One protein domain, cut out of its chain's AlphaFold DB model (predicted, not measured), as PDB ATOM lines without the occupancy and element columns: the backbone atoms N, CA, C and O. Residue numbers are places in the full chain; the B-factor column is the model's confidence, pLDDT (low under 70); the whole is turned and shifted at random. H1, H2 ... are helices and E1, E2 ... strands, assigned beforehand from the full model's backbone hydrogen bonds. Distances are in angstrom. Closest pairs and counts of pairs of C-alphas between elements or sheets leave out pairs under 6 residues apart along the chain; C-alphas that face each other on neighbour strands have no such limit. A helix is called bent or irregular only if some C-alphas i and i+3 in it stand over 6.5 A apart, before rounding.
ATOM      1  N   GLU A   3     -17.060   5.303  28.188       85.25
ATOM      2  CA  GLU A   3     -15.592   5.310  28.266       85.25
ATOM      3  C   GLU A   3     -15.104   6.764  28.312       85.25
ATOM      4  O   GLU A   3     -15.501   7.584  27.485       85.25
ATOM      5  N   VAL A   4     -14.264   7.097  29.293       89.62
ATOM      6  CA  VAL A   4     -13.807   8.478  29.539       89.62
ATOM      7  C   VAL A   4     -12.292   8.647  29.451       89.62
ATOM      8  O   VAL A   4     -11.778   9.734  29.705       89.62
ATOM      9  N   GLY A   5     -11.566   7.587  29.095       89.88
ATOM     10  CA  GLY A   5     -10.124   7.633  28.888       89.88
ATOM     11  C   GLY A   5      -9.456   6.286  29.117       89.88
ATOM     12  O   GLY A   5     -10.117   5.249  29.158       89.88
ATOM     13  N   CYS A   6      -8.140   6.314  29.330       90.38
ATOM     14  CA  CYS A   6      -7.351   5.122  29.606       90.38
ATOM     15  C   CYS A   6      -6.306   5.344  30.713       90.38
ATOM     16  O   CYS A   6      -5.755   6.434  30.867       90.38
ATOM     17  N   ILE A   7      -6.023   4.292  31.483       87.38
ATOM     18  CA  ILE A   7      -4.928   4.229  32.460       87.38
ATOM     19  C   ILE A   7      -4.168   2.928  32.209       87.38
ATOM     20  O   ILE A   7      -4.767   1.857  32.250       87.38
ATOM     21  N   ASN A   8      -2.856   3.006  31.962       89.94
ATOM     22  CA  ASN A   8      -2.016   1.846  31.622       89.94
ATOM     23  C   ASN A   8      -2.634   0.974  30.513       89.94
ATOM     24  O   ASN A   8      -2.774  -0.234  30.685       89.94
ATOM     25  N   GLU A   9      -3.060   1.608  29.415       87.69
ATOM     26  CA  GLU A   9      -3.683   0.947  28.252       87.69
ATOM     27  C   GLU A   9      -5.026   0.252  28.543       87.69
ATOM     28  O   GLU A   9      -5.572  -0.427  27.679       87.69
ATOM     29  N   ARG A  10      -5.607   0.452  29.734       83.31
ATOM     30  CA  ARG A  10      -6.937  -0.055  30.089       83.31
ATOM     31  C   ARG A  10      -7.975   1.060  30.003       83.31
ATOM     32  O   ARG A  10      -7.720   2.132  30.563       83.31
ATOM     33  N   PRO A  11      -9.131   0.836  29.355       84.62
ATOM     34  CA  PRO A  11     -10.198   1.826  29.310       84.62
ATOM     35  C   PRO A  11     -10.761   2.063  30.713       84.62
ATOM     36  O   PRO A  11     -10.949   1.130  31.497       84.62
ATOM     37  N   ILE A  12     -11.034   3.324  31.036       85.00
ATOM     38  CA  ILE A  12     -11.749   3.710  32.251       85.00
ATOM     39  C   ILE A  12     -13.156   4.167  31.894       85.00
ATOM     40  O   ILE A  12     -13.371   4.902  30.930       85.00
ATOM     41  N   HIS A  13     -14.117   3.748  32.709       83.25
ATOM     42  CA  HIS A  13     -15.528   4.004  32.477       83.25
ATOM     43  C   HIS A  13     -16.105   4.894  33.569       83.25
ATOM     44  O   HIS A  13     -15.784   4.743  34.750       83.25
ATOM     45  N   ARG A  14     -16.997   5.807  33.186       84.69
ATOM     46  CA  ARG A  14     -17.765   6.609  34.135       84.69
ATOM     47  C   ARG A  14     -19.040   5.872  34.539       84.69
ATOM     48  O   ARG A  14     -19.838   5.465  33.692       84.69
ATOM     49  N   LEU A  15     -19.232   5.739  35.850       83.38
ATOM     50  CA  LEU A  15     -20.481   5.293  36.462       83.38
ATOM     51  C   LEU A  15     -21.316   6.516  36.834       83.38
ATOM     52  O   LEU A  15     -20.885   7.338  37.642       83.38
ATOM     53  N   HIS A  16     -22.512   6.618  36.261       83.38
ATOM     54  CA  HIS A  16     -23.487   7.643  36.622       83.38
ATOM     55  C   HIS A  16     -24.490   7.046  37.599       83.38
ATOM     56  O   HIS A  16     -25.176   6.079  37.272       83.38
ATOM     57  N   ILE A  17     -24.561   7.615  38.800       81.81
ATOM     58  CA  ILE A  17     -25.508   7.207  39.834       81.81
ATOM     59  C   ILE A  17     -26.554   8.303  39.975       81.81
ATOM     60  O   ILE A  17     -26.218   9.460  40.225       81.81
ATOM     61  N   LEU A  18     -27.820   7.929  39.826       77.31
ATOM     62  CA  LEU A  18     -28.956   8.835  39.945       77.31
ATOM     63  C   LEU A  18     -29.715   8.501  41.231       77.31
ATOM     64  O   LEU A  18     -30.116   7.360  41.447       77.31
ATOM     65  N   GLY A  19     -29.888   9.490  42.109       72.00
ATOM     66  CA  GLY A  19     -30.674   9.316  43.331       72.00
ATOM     67  C   GLY A  19     -32.168   9.251  43.014       72.00
ATOM     68  O   GLY A  19     -32.670  10.094  42.282       72.00
ATOM     69  N   GLY A  20     -32.902   8.301  43.596       71.00
ATOM     70  CA  GLY A  20     -34.324   8.088  43.279       71.00
ATOM     71  C   GLY A  20     -35.254   9.275  43.575       71.00
ATOM     72  O   GLY A  20     -36.311   9.387  42.965       71.00
ATOM     73  N   TRP A  21     -34.860  10.204  44.453       72.19
ATOM     74  CA  TRP A  21     -35.707  11.337  44.852       72.19
ATOM     75  C   TRP A  21     -36.046  12.289  43.690       72.19
ATOM     76  O   TRP A  21     -37.143  12.844  43.651       72.19
ATOM     77  N   VAL A  22     -35.144  12.454  42.708       74.88
ATOM     78  CA  VAL A  22     -35.423  13.295  41.524       74.88
ATOM     79  C   VAL A  22     -36.497  12.673  40.633       74.88
ATOM     80  O   VAL A  22     -37.154  13.375  39.873       74.88
ATOM     81  N   HIS A  23     -36.695  11.360  40.740       80.44
ATOM     82  CA  HIS A  23     -37.717  10.627  40.009       80.44
ATOM     83  C   HIS A  23     -39.067  10.632  40.745       80.44
ATOM     84  O   HIS A  23     -40.108  10.531  40.099       80.44
ATOM     85  N   SER A  24     -39.078  10.805  42.072       87.19
ATOM     86  CA  SER A  24     -40.322  10.845  42.850       87.19
ATOM     87  C   SER A  24     -40.984  12.221  42.903       87.19
ATOM     88  O   SER A  24     -42.174  12.309  43.191       87.19
ATOM     89  N   TYR A  25     -40.248  13.305  42.656       93.25
ATOM     90  CA  TYR A  25     -40.826  14.648  42.667       93.25
ATOM     91  C   TYR A  25     -41.379  15.028  41.288       93.25
ATOM     92  O   TYR A  25     -40.635  15.075  40.305       93.25
ATOM     93  N   TRP A  26     -42.676  15.342  41.220       94.50
ATOM     94  CA  TRP A  26     -43.404  15.578  39.965       94.50
ATOM     95  C   TRP A  26     -42.757  16.639  39.069       94.50
ATOM     96  O   TRP A  26     -42.675  16.478  37.852       94.50
ATOM     97  N   LYS A  27     -42.222  17.707  39.670       95.31
ATOM     98  CA  LYS A  27     -41.600  18.802  38.922       95.31
ATOM     99  C   LYS A  27     -40.308  18.359  38.246       95.31
ATOM    100  O   LYS A  27     -40.067  18.679  37.085       95.31
ATOM    101  N   CYS A  28     -39.486  17.598  38.970       93.44
ATOM    102  CA  CYS A  28     -38.275  17.004  38.416       93.44
ATOM    103  C   CYS A  28     -38.620  16.004  37.311       93.44
ATOM    104  O   CYS A  28     -37.973  16.032  36.267       93.44
ATOM    105  N   ARG A  29     -39.669  15.191  37.493       91.88
ATOM    106  CA  ARG A  29     -40.142  14.251  36.474       91.88
ATOM    107  C   ARG A  29     -40.545  14.951  35.174       91.88
ATOM    108  O   ARG A  29     -40.084  14.536  34.114       91.88
ATOM    109  N   GLY A  30     -41.335  16.024  35.246       94.56
ATOM    110  CA  GLY A  30     -41.761  16.771  34.057       94.56
ATOM    111  C   GLY A  30     -40.588  17.366  33.281       94.56
ATOM    112  O   GLY A  30     -40.463  17.151  32.075       94.56
ATOM    113  N   TYR A  31     -39.653  18.035  33.965       94.88
ATOM    114  CA  TYR A  31     -38.458  18.561  33.296       94.88
ATOM    115  C   TYR A  31     -37.530  17.459  32.780       94.88
ATOM    116  O   TYR A  31     -36.901  17.629  31.737       94.88
ATOM    117  N   TYR A  32     -37.460  16.318  33.467       91.31
ATOM    118  CA  TYR A  32     -36.707  15.169  32.983       91.31
ATOM    119  C   TYR A  32     -37.300  14.609  31.683       91.31
ATOM    120  O   TYR A  32     -36.546  14.329  30.750       91.31
ATOM    121  N   ALA A  33     -38.631  14.523  31.572       92.69
ATOM    122  CA  ALA A  33     -39.312  14.131  30.339       92.69
ATOM    123  C   ALA A  33     -39.027  15.117  29.190       92.69
ATOM    124  O   ALA A  33     -38.668  14.688  28.095       92.69
ATOM    125  N   ALA A  34     -39.077  16.430  29.446       94.31
ATOM    126  CA  ALA A  34     -38.735  17.447  28.446       94.31
ATOM    127  C   ALA A  34     -37.275  17.343  27.970       94.31
ATOM    128  O   ALA A  34     -37.010  17.273  26.769       94.31
ATOM    129  N   CYS A  35     -36.314  17.263  28.898       92.44
ATOM    130  CA  CYS A  35     -34.902  17.069  28.556       92.44
ATOM    131  C   CYS A  35     -34.694  15.788  27.739       92.44
ATOM    132  O   CYS A  35     -33.969  15.805  26.745       92.44
ATOM    133  N   THR A  36     -35.361  14.698  28.132       91.12
ATOM    134  CA  THR A  36     -35.314  13.422  27.413       91.12
ATOM    135  C   THR A  36     -35.858  13.565  25.994       91.12
ATOM    136  O   THR A  36     -35.228  13.121  25.036       91.12
ATOM    137  N   SER A  37     -36.988  14.246  25.831       92.06
ATOM    138  CA  SER A  37     -37.586  14.482  24.522       92.06
ATOM    139  C   SER A  37     -36.661  15.277  23.595       92.06
ATOM    140  O   SER A  37     -36.485  14.913  22.430       92.06
ATOM    141  N   ILE A  38     -35.986  16.302  24.121       91.75
ATOM    142  CA  ILE A  38     -35.017  17.102  23.362       91.75
ATOM    143  C   ILE A  38     -33.819  16.256  22.906       91.75
ATOM    144  O   ILE A  38     -33.443  16.319  21.732       91.75
ATOM    145  N   ILE A  39     -33.206  15.463  23.795       90.44
ATOM    146  CA  ILE A  39     -32.052  14.629  23.409       90.44
ATOM    147  C   ILE A  39     -32.461  13.545  22.412       90.44
ATOM    148  O   ILE A  39     -31.752  13.313  21.432       90.44
ATOM    149  N   MET A  40     -33.642  12.955  22.590       88.69
ATOM    150  CA  MET A  40     -34.171  11.975  21.655       88.69
ATOM    151  C   MET A  40     -34.392  12.593  20.292       88.69
ATOM    152  O   MET A  40     -33.963  12.016  19.297       88.69
ATOM    153  N   ASN A  41     -34.938  13.807  20.223       89.81
ATOM    154  CA  ASN A  41     -35.101  14.506  18.955       89.81
ATOM    155  C   ASN A  41     -33.778  14.674  18.172       89.81
ATOM    156  O   ASN A  41     -33.812  14.788  16.949       89.81
ATOM    157  N   ASN A  42     -32.630  14.554  18.846       90.00
ATOM    158  CA  ASN A  42     -31.282  14.514  18.269       90.00
ATOM    159  C   ASN A  42     -30.695  13.088  18.121       90.00
ATOM    160  O   ASN A  42     -29.485  12.914  18.043       90.00
ATOM    161  N   ASP A  43     -31.552  12.068  18.098       88.06
ATOM    162  CA  ASP A  43     -31.243  10.638  17.962       88.06
ATOM    163  C   ASP A  43     -30.407  10.041  19.105       88.06
ATOM    164  O   ASP A  43     -29.769   8.998  18.955       88.06
ATOM    165  N   ILE A  44     -30.473  10.657  20.290       87.81
ATOM    166  CA  ILE A  44     -29.823  10.166  21.507       87.81
ATOM    167  C   ILE A  44     -30.870   9.521  22.418       87.81
ATOM    168  O   ILE A  44     -31.790  10.186  22.890       87.81
ATOM    169  N   ARG A  45     -30.718   8.224  22.709       84.25
ATOM    170  CA  ARG A  45     -31.612   7.489  23.619       84.25
ATOM    171  C   ARG A  45     -30.977   7.300  24.991       84.25
ATOM    172  O   ARG A  45     -29.874   6.767  25.096       84.25
ATOM    173  N   GLY A  46     -31.699   7.702  26.032       82.69
ATOM    174  CA  GLY A  46     -31.344   7.435  27.423       82.69
ATOM    175  C   GLY A  46     -32.057   6.189  27.942       82.69
ATOM    176  O   GLY A  46     -33.269   6.055  27.795       82.69
ATOM    177  N   PHE A  47     -31.311   5.293  28.578       86.31
ATOM    178  CA  PHE A  47     -31.858   4.164  29.325       86.31
ATOM    179  C   PHE A  47     -31.066   3.989  30.616       86.31
ATOM    180  O   PHE A  47     -29.891   4.361  30.697       86.31
ATOM    181  N   GLY A  48     -31.704   3.409  31.621       86.19
ATOM    182  CA  GLY A  48     -31.080   3.112  32.899       86.19
ATOM    183  C   GLY A  48     -31.431   1.717  33.388       86.19
ATOM    184  O   GLY A  48     -32.234   1.000  32.793       86.19
ATOM    185  N   LYS A  49     -30.797   1.331  34.493       86.81
ATOM    186  CA  LYS A  49     -31.133   0.124  35.244       86.81
ATOM    187  C   LYS A  49     -31.263   0.459  36.716       86.81
ATOM    188  O   LYS A  49     -30.586   1.364  37.203       86.81
ATOM    189  N   THR A  50     -32.133  -0.259  37.410       87.50
ATOM    190  CA  THR A  50     -32.236  -0.166  38.864       87.50
ATOM    191  C   THR A  50     -31.115  -0.956  39.529       87.50
ATOM    192  O   THR A  50     -30.478  -1.824  38.929       87.50
ATOM    193  N   ILE A  51     -30.848  -0.623  40.783       87.88
ATOM    194  CA  ILE A  51     -29.907  -1.322  41.649       87.88
ATOM    195  C   ILE A  51     -30.537  -1.415  43.038       87.88
ATOM    196  O   ILE A  51     -31.423  -0.631  43.384       87.88
ATOM    197  N   GLU A  52     -30.094  -2.391  43.815       88.06
ATOM    198  CA  GLU A  52     -30.535  -2.614  45.186       88.06
ATOM    199  C   GLU A  52     -30.247  -1.375  46.070       88.06
ATOM    200  O   GLU A  52     -29.202  -0.724  45.947       88.06
ATOM    201  N   VAL A  53     -31.225  -0.988  46.898       85.75
ATOM    202  CA  VAL A  53     -31.243   0.308  47.601       85.75
ATOM    203  C   VAL A  53     -30.178   0.378  48.692       85.75
ATOM    204  O   VAL A  53     -29.565   1.434  48.869       85.75
ATOM    205  N   GLU A  54     -29.931  -0.714  49.414       87.94
ATOM    206  CA  GLU A  54     -28.892  -0.804  50.440       87.94
ATOM    207  C   GLU A  54     -27.511  -0.582  49.811       87.94
ATOM    208  O   GLU A  54     -26.769   0.311  50.236       87.94
ATOM    209  N   LEU A  55     -27.195  -1.294  48.724       87.62
ATOM    210  CA  LEU A  55     -25.961  -1.097  47.967       87.62
ATOM    211  C   LEU A  55     -25.806   0.346  47.466       87.62
ATOM    212  O   LEU A  55     -24.746   0.953  47.653       87.62
ATOM    213  N   LEU A  56     -26.851   0.912  46.857       86.50
ATOM    214  CA  LEU A  56     -26.841   2.295  46.379       86.50
ATOM    215  C   LEU A  56     -26.576   3.285  47.514       86.50
ATOM    216  O   LEU A  56     -25.780   4.208  47.351       86.50
ATOM    217  N   THR A  57     -27.209   3.075  48.667       86.88
ATOM    218  CA  THR A  57     -27.042   3.911  49.861       86.88
ATOM    219  C   THR A  57     -25.600   3.865  50.354       86.88
ATOM    220  O   THR A  57     -25.010   4.906  50.651       86.88
ATOM    221  N   HIS A  58     -24.987   2.681  50.384       89.38
ATOM    222  CA  HIS A  58     -23.591   2.540  50.777       89.38
ATOM    223  C   HIS A  58     -22.627   3.267  49.835       89.38
ATOM    224  O   HIS A  58     -21.689   3.914  50.319       89.38
ATOM    225  N   ILE A  59     -22.868   3.182  48.522       88.00
ATOM    226  CA  ILE A  59     -22.072   3.873  47.502       88.00
ATOM    227  C   ILE A  59     -22.262   5.389  47.600       88.00
ATOM    228  O   ILE A  59     -21.279   6.127  47.655       88.00
ATOM    229  N   ALA A  60     -23.508   5.860  47.677       84.69
ATOM    230  CA  ALA A  60     -23.838   7.282  47.760       84.69
ATOM    231  C   ALA A  60     -23.246   7.951  49.010       84.69
ATOM    232  O   ALA A  60     -22.773   9.082  48.941       84.69
ATOM    233  N   ASN A  61     -23.209   7.232  50.136       87.88
ATOM    234  CA  ASN A  61     -22.616   7.717  51.385       87.88
ATOM    235  C   ASN A  61     -21.086   7.553  51.448       87.88
ATOM    236  O   ASN A  61     -20.481   7.873  52.468       87.88
ATOM    237  N   GLY A  62     -20.446   7.009  50.406       88.62
ATOM    238  CA  GLY A  62     -18.997   6.785  50.369       88.62
ATOM    239  C   GLY A  62     -18.495   5.693  51.322       88.62
ATOM    240  O   GLY A  62     -17.293   5.542  51.514       88.62
ATOM    241  N   THR A  63     -19.400   4.915  51.918       93.31
ATOM    242  CA  THR A  63     -19.054   3.815  52.838       93.31
ATOM    243  C   THR A  63     -18.608   2.549  52.106       93.31
ATOM    244  O   THR A  63     -18.001   1.666  52.707       93.31
ATOM    245  N   ARG A  64     -18.882   2.466  50.799       89.12
ATOM    246  CA  ARG A  64     -18.448   1.389  49.908       89.12
ATOM    247  C   ARG A  64     -18.100   1.961  48.537       89.12
ATOM    248  O   ARG A  64     -18.877   2.724  47.976       89.12
ATOM    249  N   LEU A  65     -16.964   1.556  47.976       87.94
ATOM    250  CA  LEU A  65     -16.646   1.837  46.574       87.94
ATOM    251  C   LEU A  65     -17.300   0.780  45.668       87.94
ATOM    252  O   LEU A  65     -17.319  -0.398  46.044       87.94
ATOM    253  N   PRO A  66     -17.811   1.158  44.481       87.06
ATOM    254  CA  PRO A  66     -18.257   0.193  43.484       87.06
ATOM    255  C   PRO A  66     -17.116  -0.761  43.122       87.06
ATOM    256  O   PRO A  66     -16.043  -0.319  42.711       87.06
ATOM    257  N   ALA A  67     -17.341  -2.064  43.281       86.12
ATOM    258  CA  ALA A  67     -16.382  -3.067  42.838       86.12
ATOM    259  C   ALA A  67     -16.366  -3.093  41.302       86.12
ATOM    260  O   ALA A  67     -17.422  -3.065  40.671       86.12
ATOM    261  N   TYR A  68     -15.177  -3.108  40.705       84.12
ATOM    262  CA  TYR A  68     -14.997  -3.142  39.255       84.12
ATOM    263  C   TYR A  68     -14.178  -4.371  38.874       84.12
ATOM    264  O   TYR A  68     -13.061  -4.556  39.361       84.12
ATOM    265  N   ASN A  69     -14.748  -5.208  38.015       84.06
ATOM    266  CA  ASN A  69     -14.076  -6.350  37.429       84.06
ATOM    267  C   ASN A  69     -13.309  -5.875  36.188       84.06
ATOM    268  O   ASN A  69     -13.901  -5.474  35.186       84.06
ATOM    269  N   PHE A  70     -11.980  -5.908  36.278       78.69
ATOM    270  CA  PHE A  70     -11.091  -5.467  35.204       78.69
ATOM    271  C   PHE A  70     -11.004  -6.453  34.037       78.69
ATOM    272  O   PHE A  70     -10.651  -6.024  32.942       78.69
ATOM    273  N   ASP A  71     -11.317  -7.731  34.255       82.81
ATOM    274  CA  ASP A  71     -11.274  -8.749  33.204       82.81
ATOM    275  C   ASP A  71     -12.505  -8.620  32.295       82.81
ATOM    276  O   ASP A  71     -12.379  -8.585  31.073       82.81
ATOM    277  N   ASP A  72     -13.684  -8.425  32.896       79.62
ATOM    278  CA  ASP A  72     -14.949  -8.262  32.165       79.62
ATOM    279  C   ASP A  72     -15.271  -6.798  31.827       79.62
ATOM    280  O   ASP A  72     -16.249  -6.511  31.139       79.62
ATOM    281  N   SER A  73     -14.455  -5.856  32.308       76.38
ATOM    282  CA  SER A  73     -14.675  -4.411  32.177       76.38
ATOM    283  C   SER A  73     -16.064  -3.963  32.653       76.38
ATOM    284  O   SER A  73     -16.657  -3.050  32.077       76.38
ATOM    285  N   LEU A  74     -16.585  -4.573  33.720       80.31
ATOM    286  CA  LEU A  74     -17.923  -4.325  34.261       80.31
ATOM    287  C   LEU A  74     -17.872  -4.071  35.767       80.31
ATOM    288  O   LEU A  74     -17.011  -4.586  36.476       80.31
ATOM    289  N   PHE A  75     -18.826  -3.290  36.270       84.00
ATOM    290  CA  PHE A  75     -19.017  -3.194  37.712       84.00
ATOM    291  C   PHE A  75     -19.642  -4.477  38.266       84.00
ATOM    292  O   PHE A  75     -20.574  -5.029  37.682       84.00
ATOM    293  N   ASP A  76     -19.137  -4.914  39.413       84.94
ATOM    294  CA  ASP A  76     -19.574  -6.113  40.121       84.94
ATOM    295  C   ASP A  76     -20.736  -5.777  41.064       84.94
ATOM    296  O   ASP A  76     -20.593  -5.616  42.280       84.94
ATOM    297  N   PHE A  77     -21.903  -5.573  40.457       85.31
ATOM    298  CA  PHE A  77     -23.178  -5.497  41.155       85.31
ATOM    299  C   PHE A  77     -24.318  -6.038  40.297       85.31
ATOM    300  O   PHE A  77     -24.326  -5.924  39.070       85.31
ATOM    301  N   THR A  78     -25.326  -6.600  40.962       85.62
ATOM    302  CA  THR A  78     -26.544  -7.063  40.300       85.62
ATOM    303  C   THR A  78     -27.406  -5.867  39.922       85.62
ATOM    304  O   THR A  78     -27.861  -5.111  40.781       85.62
ATOM    305  N   LEU A  79     -27.640  -5.709  38.624       87.69
ATOM    306  CA  LEU A  79     -28.580  -4.731  38.092       87.69
ATOM    307  C   LEU A  79     -29.982  -5.337  38.040       87.69
ATOM    308  O   LEU A  79     -30.153  -6.493  37.655       87.69
ATOM    309  N   GLY A  80     -30.969  -4.538  38.423       87.94
ATOM    310  CA  GLY A  80     -32.377  -4.881  38.337       87.94
ATOM    311  C   GLY A  80     -32.981  -4.540  36.977       87.94
ATOM    312  O   GLY A  80     -32.333  -4.607  35.925       87.94
ATOM    313  N   GLU A  81     -34.260  -4.180  37.019       86.62
ATOM    314  CA  GLU A  81     -35.059  -3.833  35.851       86.62
ATOM    315  C   GLU A  81     -34.466  -2.658  35.073       86.62
ATOM    316  O   GLU A  81     -33.881  -1.723  35.628       86.62
ATOM    317  N   SER A  82     -34.611  -2.736  33.752       87.12
ATOM    318  CA  SER A  82     -34.261  -1.631  32.865       87.12
ATOM    319  C   SER A  82     -35.451  -0.697  32.754       87.12
ATOM    320  O   SER A  82     -36.589  -1.151  32.731       87.12
ATOM    321  N   TRP A  83     -35.175   0.593  32.653       84.12
ATOM    322  CA  TRP A  83     -36.180   1.600  32.357       84.12
ATOM    323  C   TRP A  83     -35.690   2.437  31.188       84.12
ATOM    324  O   TRP A  83     -34.484   2.691  31.046       84.12
ATOM    325  N   LEU A  84     -36.621   2.845  30.339       84.88
ATOM    326  CA  LEU A  84     -36.328   3.723  29.229       84.88
ATOM    327  C   LEU A  84     -36.818   5.125  29.579       84.88
ATOM    328  O   LEU A  84     -37.844   5.309  30.228       84.88
ATOM    329  N   ALA A  85     -36.028   6.133  29.222       82.94
ATOM    330  CA  ALA A  85     -36.422   7.507  29.496       82.94
ATOM    331  C   ALA A  85     -37.557   7.964  28.554       82.94
ATOM    332  O   ALA A  85     -38.286   8.897  28.888       82.94
ATOM    333  N   ASP A  86     -37.697   7.313  27.392       85.50
ATOM    334  CA  ASP A  86     -38.712   7.612  26.378       85.50
ATOM    335  C   ASP A  86     -40.132   7.264  26.826       85.50
ATOM    336  O   ASP A  86     -41.048   8.010  26.493       85.50
ATOM    337  N   ASP A  87     -40.293   6.246  27.674       87.50
ATOM    338  CA  ASP A  87     -41.575   5.878  28.289       87.50
ATOM    339  C   ASP A  87     -42.245   7.060  29.024       87.50
ATOM    340  O   ASP A  87     -43.458   7.093  29.207       87.50
ATOM    341  N   PHE A  88     -41.480   8.074  29.444       87.56
ATOM    342  CA  PHE A  88     -42.021   9.278  30.091       87.56
ATOM    343  C   PHE A  88     -42.658  10.274  29.114       87.56
ATOM    344  O   PHE A  88     -43.285  11.241  29.550       87.56
ATOM    345  N   ILE A  89     -42.465  10.086  27.809       90.69
ATOM    346  CA  ILE A  89     -42.915  11.016  26.775       90.69
ATOM    347  C   ILE A  89     -44.310  10.645  26.291       90.69
ATOM    348  O   ILE A  89     -45.130  11.538  26.145       90.69
ATOM    349  N   ASP A  90     -44.604   9.375  26.030       90.12
ATOM    350  CA  ASP A  90     -45.861   8.968  25.389       90.12
ATOM    351  C   ASP A  90     -46.741   8.036  26.232       90.12
ATOM    352  O   ASP A  90     -47.886   7.777  25.851       90.12
ATOM    353  N   ASN A  91     -46.258   7.600  27.400       91.81
ATOM    354  CA  ASN A  91     -46.995   6.733  28.306       91.81
ATOM    355  C   ASN A  91     -47.243   7.411  29.672       91.81
ATOM    356  O   ASN A  91     -46.334   7.492  30.506       91.81
ATOM    357  N   PRO A  92     -48.479   7.866  29.957       92.88
ATOM    358  CA  PRO A  92     -48.790   8.520  31.226       92.88
ATOM    359  C   PRO A  92     -48.646   7.591  32.444       92.88
ATOM    360  O   PRO A  92     -48.286   8.069  33.517       92.88
ATOM    361  N   GLU A  93     -48.848   6.273  32.300       92.44
ATOM    362  CA  GLU A  93     -48.650   5.320  33.405       92.44
ATOM    363  C   GLU A  93     -47.179   5.274  33.827       92.44
ATOM    364  O   GLU A  93     -46.861   5.423  35.007       92.44
ATOM    365  N   CYS A  94     -46.272   5.132  32.856       91.12
ATOM    366  CA  CYS A  94     -44.832   5.125  33.103       91.12
ATOM    367  C   CYS A  94     -44.330   6.483  33.602       91.12
ATOM    368  O   CYS A  94     -43.493   6.540  34.503       91.12
ATOM    369  N   TYR A  95     -44.852   7.581  33.049       92.81
ATOM    370  CA  TYR A  95     -44.513   8.935  33.480       92.81
ATOM    371  C   TYR A  95     -44.850   9.177  34.959       92.81
ATOM    372  O   TYR A  95     -44.031   9.737  35.692       92.81
ATOM    373  N   LEU A  96     -46.023   8.722  35.410       93.19
ATOM    374  CA  LEU A  96     -46.491   8.902  36.787       93.19
ATOM    375  C   LEU A  96     -45.936   7.867  37.773       93.19
ATOM    376  O   LEU A  96     -45.999   8.079  38.987       93.19
ATOM    377  N   GLN A  97     -45.371   6.763  37.285       90.94
ATOM    378  CA  GLN A  97     -44.867   5.692  38.134       90.94
ATOM    379  C   GLN A  97     -43.807   6.198  39.129       90.94
ATOM    380  O   GLN A  97     -42.754   6.738  38.770       90.94
ATOM    381  N   GLY A  98     -44.083   5.986  40.417       88.75
ATOM    382  CA  GLY A  98     -43.186   6.355  41.512       88.75
ATOM    383  C   GLY A  98     -43.155   7.848  41.847       88.75
ATOM    384  O   GLY A  98     -42.382   8.234  42.724       88.75
ATOM    385  N   ILE A  99     -43.975   8.686  41.196       93.06
ATOM    386  CA  ILE A  99     -44.206  10.057  41.659       93.06
ATOM    387  C   ILE A  99     -44.921   9.998  43.011       93.06
ATOM    388  O   ILE A  99     -45.875   9.245  43.199       93.06
ATOM    389  N   SER A 100     -44.453  10.805  43.961       92.06
ATOM    390  CA  SER A 100     -45.133  11.000  45.236       92.06
ATOM    391  C   SER A 100     -46.513  11.610  44.982       92.06
ATOM    392  O   SER A 100     -46.572  12.696  44.400       92.06
ATOM    393  N   PRO A 101     -47.611  10.986  45.442       91.56
ATOM    394  CA  PRO A 101     -48.936  11.568  45.274       91.56
ATOM    395  C   PRO A 101     -49.095  12.892  46.021       91.56
ATOM    396  O   PRO A 101     -49.871  13.736  45.591       91.56
ATOM    397  N   GLU A 102     -48.314  13.113  47.084       92.19
ATOM    398  CA  GLU A 102     -48.505  14.234  48.011       92.19
ATOM    399  C   GLU A 102     -49.927  14.222  48.618       92.19
ATOM    400  O   GLU A 102     -50.632  13.213  48.565       92.19
ATOM    401  N   THR A 103     -50.328  15.295  49.300       93.00
ATOM    402  CA  THR A 103     -51.677  15.397  49.878       93.00
ATOM    403  C   THR A 103     -52.717  15.495  48.763       93.00
ATOM    404  O   THR A 103     -52.526  16.259  47.817       93.00
ATOM    405  N   ASP A 104     -53.799  14.721  48.876       91.00
ATOM    406  CA  ASP A 104     -54.926  14.704  47.931       91.00
ATOM    407  C   ASP A 104     -54.504  14.487  46.463       91.00
ATOM    408  O   ASP A 104     -55.056  15.090  45.546       91.00
ATOM    409  N   ASN A 105     -53.487  13.646  46.233       92.69
ATOM    410  CA  ASN A 105     -52.940  13.334  44.905       92.69
ATOM    411  C   ASN A 105     -52.411  14.549  44.113       92.69
ATOM    412  O   ASN A 105     -52.226  14.465  42.892       92.69
ATOM    413  N   PHE A 106     -52.107  15.666  44.789       94.81
ATOM    414  CA  PHE A 106     -51.584  16.882  44.162       94.81
ATOM    415  C   PHE A 106     -50.386  16.616  43.245       94.81
ATOM    416  O   PHE A 106     -50.339  17.144  42.138       94.81
ATOM    417  N   GLY A 107     -49.433  15.781  43.667       94.94
ATOM    418  CA  GLY A 107     -48.229  15.496  42.890       94.94
ATOM    419  C   GLY A 107     -48.528  14.825  41.547       94.94
ATOM    420  O   GLY A 107     -47.883  15.140  40.550       94.94
ATOM    421  N   LEU A 108     -49.542  13.955  41.487       95.50
ATOM    422  CA  LEU A 108     -49.945  13.280  40.248       95.50
ATOM    423  C   LEU A 108     -50.676  14.242  39.308       95.50
ATOM    424  O   LEU A 108     -50.364  14.290  38.118       95.50
ATOM    425  N   HIS A 109     -51.588  15.058  39.842       95.12
ATOM    426  CA  HIS A 109     -52.270  16.091  39.063       95.12
ATOM    427  C   HIS A 109     -51.283  17.131  38.517       95.12
ATOM    428  O   HIS A 109     -51.251  17.388  37.315       95.12
ATOM    429  N   ALA A 110     -50.395  17.645  39.371       96.44
ATOM    430  CA  ALA A 110     -49.369  18.604  38.982       96.44
ATOM    431  C   ALA A 110     -48.383  18.027  37.952       96.44
ATOM    432  O   ALA A 110     -47.900  18.759  37.087       96.44
ATOM    433  N   ALA A 111     -48.090  16.722  38.007       96.38
ATOM    434  CA  ALA A 111     -47.266  16.055  37.003       96.38
ATOM    435  C   ALA A 111     -47.923  16.070  35.614       96.38
ATOM    436  O   ALA A 111     -47.237  16.395  34.640       96.38
ATOM    437  N   ILE A 112     -49.213  15.718  35.522       96.31
ATOM    438  CA  ILE A 112     -49.983  15.733  34.266       96.31
ATOM    439  C   ILE A 112     -50.084  17.157  33.721       96.31
ATOM    440  O   ILE A 112     -49.765  17.384  32.553       96.31
ATOM    441  N   ASP A 113     -50.441  18.124  34.569       96.50
ATOM    442  CA  ASP A 113     -50.545  19.529  34.172       96.50
ATOM    443  C   ASP A 113     -49.206  20.059  33.650       96.50
ATOM    444  O   ASP A 113     -49.150  20.728  32.618       96.50
ATOM    445  N   LEU A 114     -48.100  19.749  34.332       97.25
ATOM    446  CA  LEU A 114     -46.772  20.152  33.883       97.25
ATOM    447  C   LEU A 114     -46.415  19.516  32.535       97.25
ATOM    448  O   LEU A 114     -45.865  20.205  31.679       97.25
ATOM    449  N   TRP A 115     -46.732  18.235  32.335       96.25
ATOM    450  CA  TRP A 115     -46.487  17.553  31.064       96.25
ATOM    451  C   TRP A 115     -47.242  18.241  29.919       96.25
ATOM    452  O   TRP A 115     -46.628  18.619  28.924       96.25
ATOM    453  N   LEU A 116     -48.543  18.501  30.093       95.50
ATOM    454  CA  LEU A 116     -49.377  19.161  29.081       95.50
ATOM    455  C   LEU A 116     -48.855  20.566  28.746       95.50
ATOM    456  O   LEU A 116     -48.732  20.917  27.576       95.50
ATOM    457  N   ASN A 117     -48.469  21.339  29.765       96.88
ATOM    458  CA  ASN A 117     -47.891  22.673  29.583       96.88
ATOM    459  C   ASN A 117     -46.551  22.634  28.824       96.88
ATOM    460  O   ASN A 117     -46.291  23.486  27.976       96.88
ATOM    461  N   LEU A 118     -45.677  21.668  29.126       96.12
ATOM    462  CA  LEU A 118     -44.394  21.509  28.432       96.12
ATOM    463  C   LEU A 118     -44.588  21.096  26.968       96.12
ATOM    464  O   LEU A 118     -43.817  21.520  26.107       96.12
ATOM    465  N   GLU A 119     -45.605  20.290  26.674       94.75
ATOM    466  CA  GLU A 119     -45.967  19.914  25.307       94.75
ATOM    467  C   GLU A 119     -46.515  21.109  24.523       94.75
ATOM    468  O   GLU A 119     -46.013  21.391  23.435       94.75
ATOM    469  N   GLU A 120     -47.426  21.891  25.110       94.25
ATOM    470  CA  GLU A 120     -47.958  23.117  24.501       94.25
ATOM    471  C   GLU A 120     -46.849  24.141  24.190       94.25
ATOM    472  O   GLU A 120     -46.876  24.820  23.162       94.25
ATOM    473  N   GLN A 121     -45.823  24.214  25.042       94.75
ATOM    474  CA  GLN A 121     -44.645  25.071  24.851       94.75
ATOM    475  C   GLN A 121     -43.627  24.517  23.836       94.75
ATOM    476  O   GLN A 121     -42.638  25.187  23.531       94.75
ATOM    477  N   GLY A 122     -43.835  23.308  23.310       92.56
ATOM    478  CA  GLY A 122     -42.928  22.658  22.362       92.56
ATOM    479  C   GLY A 122     -41.664  22.065  22.995       92.56
ATOM    480  O   GLY A 122     -40.692  21.792  22.292       92.56
ATOM    481  N   HIS A 123     -41.649  21.862  24.315       93.25
ATOM    482  CA  HIS A 123     -40.548  21.210  25.033       93.25
ATOM    483  C   HIS A 123     -40.653  19.679  25.039       93.25
ATOM    484  O   HIS A 123     -39.648  19.003  25.260       93.25
ATOM    485  N   LEU A 124     -41.839  19.128  24.760       92.50
ATOM    486  CA  LEU A 124     -42.056  17.702  24.516       92.50
ATOM    487  C   LEU A 124     -42.350  17.473  23.028       92.50
ATOM    488  O   LEU A 124     -43.455  17.676  22.537       92.50
ATOM    489  N   ILE A 125     -41.329  17.043  22.295       87.81
ATOM    490  CA  ILE A 125     -41.360  16.775  20.857       87.81
ATOM    491  C   ILE A 125     -41.868  15.346  20.624       87.81
ATOM    492  O   ILE A 125     -41.105  14.409  20.386       87.81
ATOM    493  N   VAL A 126     -43.186  15.176  20.699       83.31
ATOM    494  CA  VAL A 126     -43.852  13.876  20.496       83.31
ATOM    495  C   VAL A 126     -43.861  13.465  19.019       83.31
ATOM    496  O   VAL A 126     -43.776  12.281  18.695       83.31
ATOM    497  N   THR A 127     -43.895  14.438  18.105       84.06
ATOM    498  CA  THR A 127     -44.115  14.251  16.656       84.06
ATOM    499  C   THR A 127     -43.125  13.320  15.961       84.06
ATOM    500  O   THR A 127     -43.427  12.805  14.888       84.06
ATOM    501  N   LYS A 128     -41.929  13.129  16.526       79.62
ATOM    502  CA  LYS A 128     -40.904  12.252  15.947       79.62
ATOM    503  C   LYS A 128     -41.149  10.768  16.259       79.62
ATOM    504  O   LYS A 128     -40.637   9.912  15.541       79.62
ATOM    505  N   TYR A 129     -41.930  10.464  17.295       75.81
ATOM    506  CA  TYR A 129     -42.064   9.110  17.846       75.81
ATOM    507  C   TYR A 129     -43.502   8.620  17.930       75.81
ATOM    508  O   TYR A 129     -43.737   7.416  17.883       75.81
ATOM    509  N   SER A 130     -44.462   9.537  18.022       84.00
ATOM    510  CA  SER A 130     -45.872   9.205  18.165       84.00
ATOM    511  C   SER A 130     -46.764  10.287  17.555       84.00
ATOM    512  O   SER A 130     -46.301  11.310  17.044       84.00
ATOM    513  N   ASN A 131     -48.072  10.046  17.586       89.31
ATOM    514  CA  ASN A 131     -49.070  11.029  17.191       89.31
ATOM    515  C   ASN A 131     -49.344  11.975  18.383       89.31
ATOM    516  O   ASN A 131     -49.847  11.508  19.407       89.31
ATOM    517  N   PRO A 132     -49.048  13.284  18.270       89.38
ATOM    518  CA  PRO A 132     -49.180  14.224  19.385       89.38
ATOM    519  C   PRO A 132     -50.623  14.366  19.879       89.38
ATOM    520  O   PRO A 132     -50.846  14.414  21.084       89.38
ATOM    521  N   ASP A 133     -51.616  14.356  18.984       91.62
ATOM    522  CA  ASP A 133     -53.028  14.469  19.370       91.62
ATOM    523  C   ASP A 133     -53.493  13.233  20.145       91.62
ATOM    524  O   ASP A 133     -54.244  13.340  21.117       91.62
ATOM    525  N   TYR A 134     -53.016  12.054  19.741       92.31
ATOM    526  CA  TYR A 134     -53.282  10.807  20.451       92.31
ATOM    527  C   TYR A 134     -52.657  10.810  21.849       92.31
ATOM    528  O   TYR A 134     -53.360  10.546  22.823       92.31
ATOM    529  N   VAL A 135     -51.370  11.152  21.963       92.25
ATOM    530  CA  VAL A 135     -50.668  11.184  23.256       92.25
ATOM    531  C   VAL A 135     -51.284  12.230  24.180       92.25
ATOM    532  O   VAL A 135     -51.602  11.923  25.328       92.25
ATOM    533  N   ARG A 136     -51.565  13.438  23.680       92.62
ATOM    534  CA  ARG A 136     -52.247  14.477  24.460       92.62
ATOM    535  C   ARG A 136     -53.605  13.989  24.970       92.62
ATOM    536  O   ARG A 136     -53.956  14.220  26.125       92.62
ATOM    537  N   ALA A 137     -54.359  13.256  24.147       92.88
ATOM    538  CA  ALA A 137     -55.619  12.656  24.571       92.88
ATOM    539  C   ALA A 137     -55.444  11.571  25.652       92.88
ATOM    540  O   ALA A 137     -56.336  11.438  26.488       92.88
ATOM    541  N   LEU A 138     -54.338  10.815  25.662       93.75
ATOM    542  CA  LEU A 138     -54.029   9.867  26.741       93.75
ATOM    543  C   LEU A 138     -53.804  10.594  28.068       93.75
ATOM    544  O   LEU A 138     -54.421  10.225  29.061       93.75
ATOM    545  N   PHE A 139     -52.991  11.653  28.069       93.31
ATOM    546  CA  PHE A 139     -52.720  12.446  29.271       93.31
ATOM    547  C   PHE A 139     -53.978  13.149  29.800       93.31
ATOM    548  O   PHE A 139     -54.222  13.132  31.002       93.31
ATOM    549  N   HIS A 140     -54.838  13.688  28.926       90.56
ATOM    550  CA  HIS A 140     -56.113  14.284  29.351       90.56
ATOM    551  C   HIS A 140     -57.113  13.279  29.929       90.56
ATOM    552  O   HIS A 140     -57.905  13.635  30.797       90.56
ATOM    553  N   LYS A 141     -57.128  12.047  29.413       88.88
ATOM    554  CA  LYS A 141     -58.025  10.981  29.885       88.88
ATOM    555  C   LYS A 141     -57.450  10.210  31.065       88.88
ATOM    556  O   LYS A 141     -58.112   9.294  31.549       88.88
ATOM    557  N   PHE A 142     -56.225  10.520  31.484       88.00
ATOM    558  CA  PHE A 142     -55.585   9.801  32.565       88.00
ATOM    559  C   PHE A 142     -56.268  10.147  33.887       88.00
ATOM    560  O   PHE A 142     -56.056  11.210  34.466       88.00
TER     561      PHE A 142
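What this domain is: This is residues 3 to 142 of the 146 residues of an uncharacterized protein of Pseudoalteromonas luteoviolacea DSM 6061 (UniProt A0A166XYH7). A cluster of helices at one end carries a long, loose arm of strands and loops: H2, H6 and H7 stand side by side, H6 between the other two, with the short H4 and H5 packed on them. The antiparallel ribbon E3-E4 leads away from this cluster toward H3, the long loop 61 to 78 and, at the far end, the hairpin E1-E2. The 140 printed residues hold seven named helices and four named strands, in the order E1 E2 H1 H2 E3 H3 E4 H4 H5 H6 H7, of mixed class, with two separate antiparallel sheets of two strands. The whole is loose, with a radius of gyration of the C-alphas of 18.0 A and spans of 54 by 36 by 21 A.

How they stand to each other: Start at E1, residues 3 to 7, and E2, residues 10 to 14, an antiparallel hairpin at 140 degrees; look for N 4 and O 12, 2.9 A apart and within hydrogen-bond range. H1, residues 21 to 24, and H2, residues 26 to 41, only just touch, only at the corner, with C-alphas 23 and 29 closest at 5.6 A. Next come E3, residues 47 to 51, and H3, residues 53 to 60, which touches no helix. E4, residues 79 to 84, is antiparallel to E3 at 151 degrees; N 80 and O 50 are 2.8 A apart. H4, residues 87 to 90, touches H2 at residues 33 to 37 alone, with C-alphas 33 and 88 closest at 5.6 A. H5, residues 92 to 96, touches H4 only at the corner, closest at C-alphas 88 and 95, 4.2 A. H6, residues 103 to 120, touches H2 at a shallow tilt of 26 degrees, the same way, closest at C-alphas 26 and 111, 4.9 A. H6 and H7, residues 132 to 140, form a helical hairpin, opposite ways at 15 degrees, with C-alphas 112 and 139 closest at 6.6 A; H2 and H7 are apart. Every O i to N i+4 pair is within hydrogen-bond range in H2, H3, H5 and H7, and 12 of 14 in H6; H1 and H4 are too short for one.

Where its parts are: Find C-alpha 3 at (-15.592, 5.310, 28.266), where E1 begins. H2 runs 22.6 A from C-alpha 26 at (-43.404, 15.578, 39.965), and E4 spans 14.5 A. H6 runs 26.8 A and is irregular, with C-alphas 104 and 107 8.4 A apart. H7 ends 12.1 A on, at C-alpha 140 (-56.113, 14.284, 29.351).

The domain as a whole: The two C-alphas farthest apart, of Asn 8 and Asp 104, are 56.8 A from each other. The links H3 to E4 and H6 to H7 are long; in the first, residues 68 to 69 pair antiparallel with 74 to 75. The printed part has no cut, and no printed residue is under 70 in pLDDT.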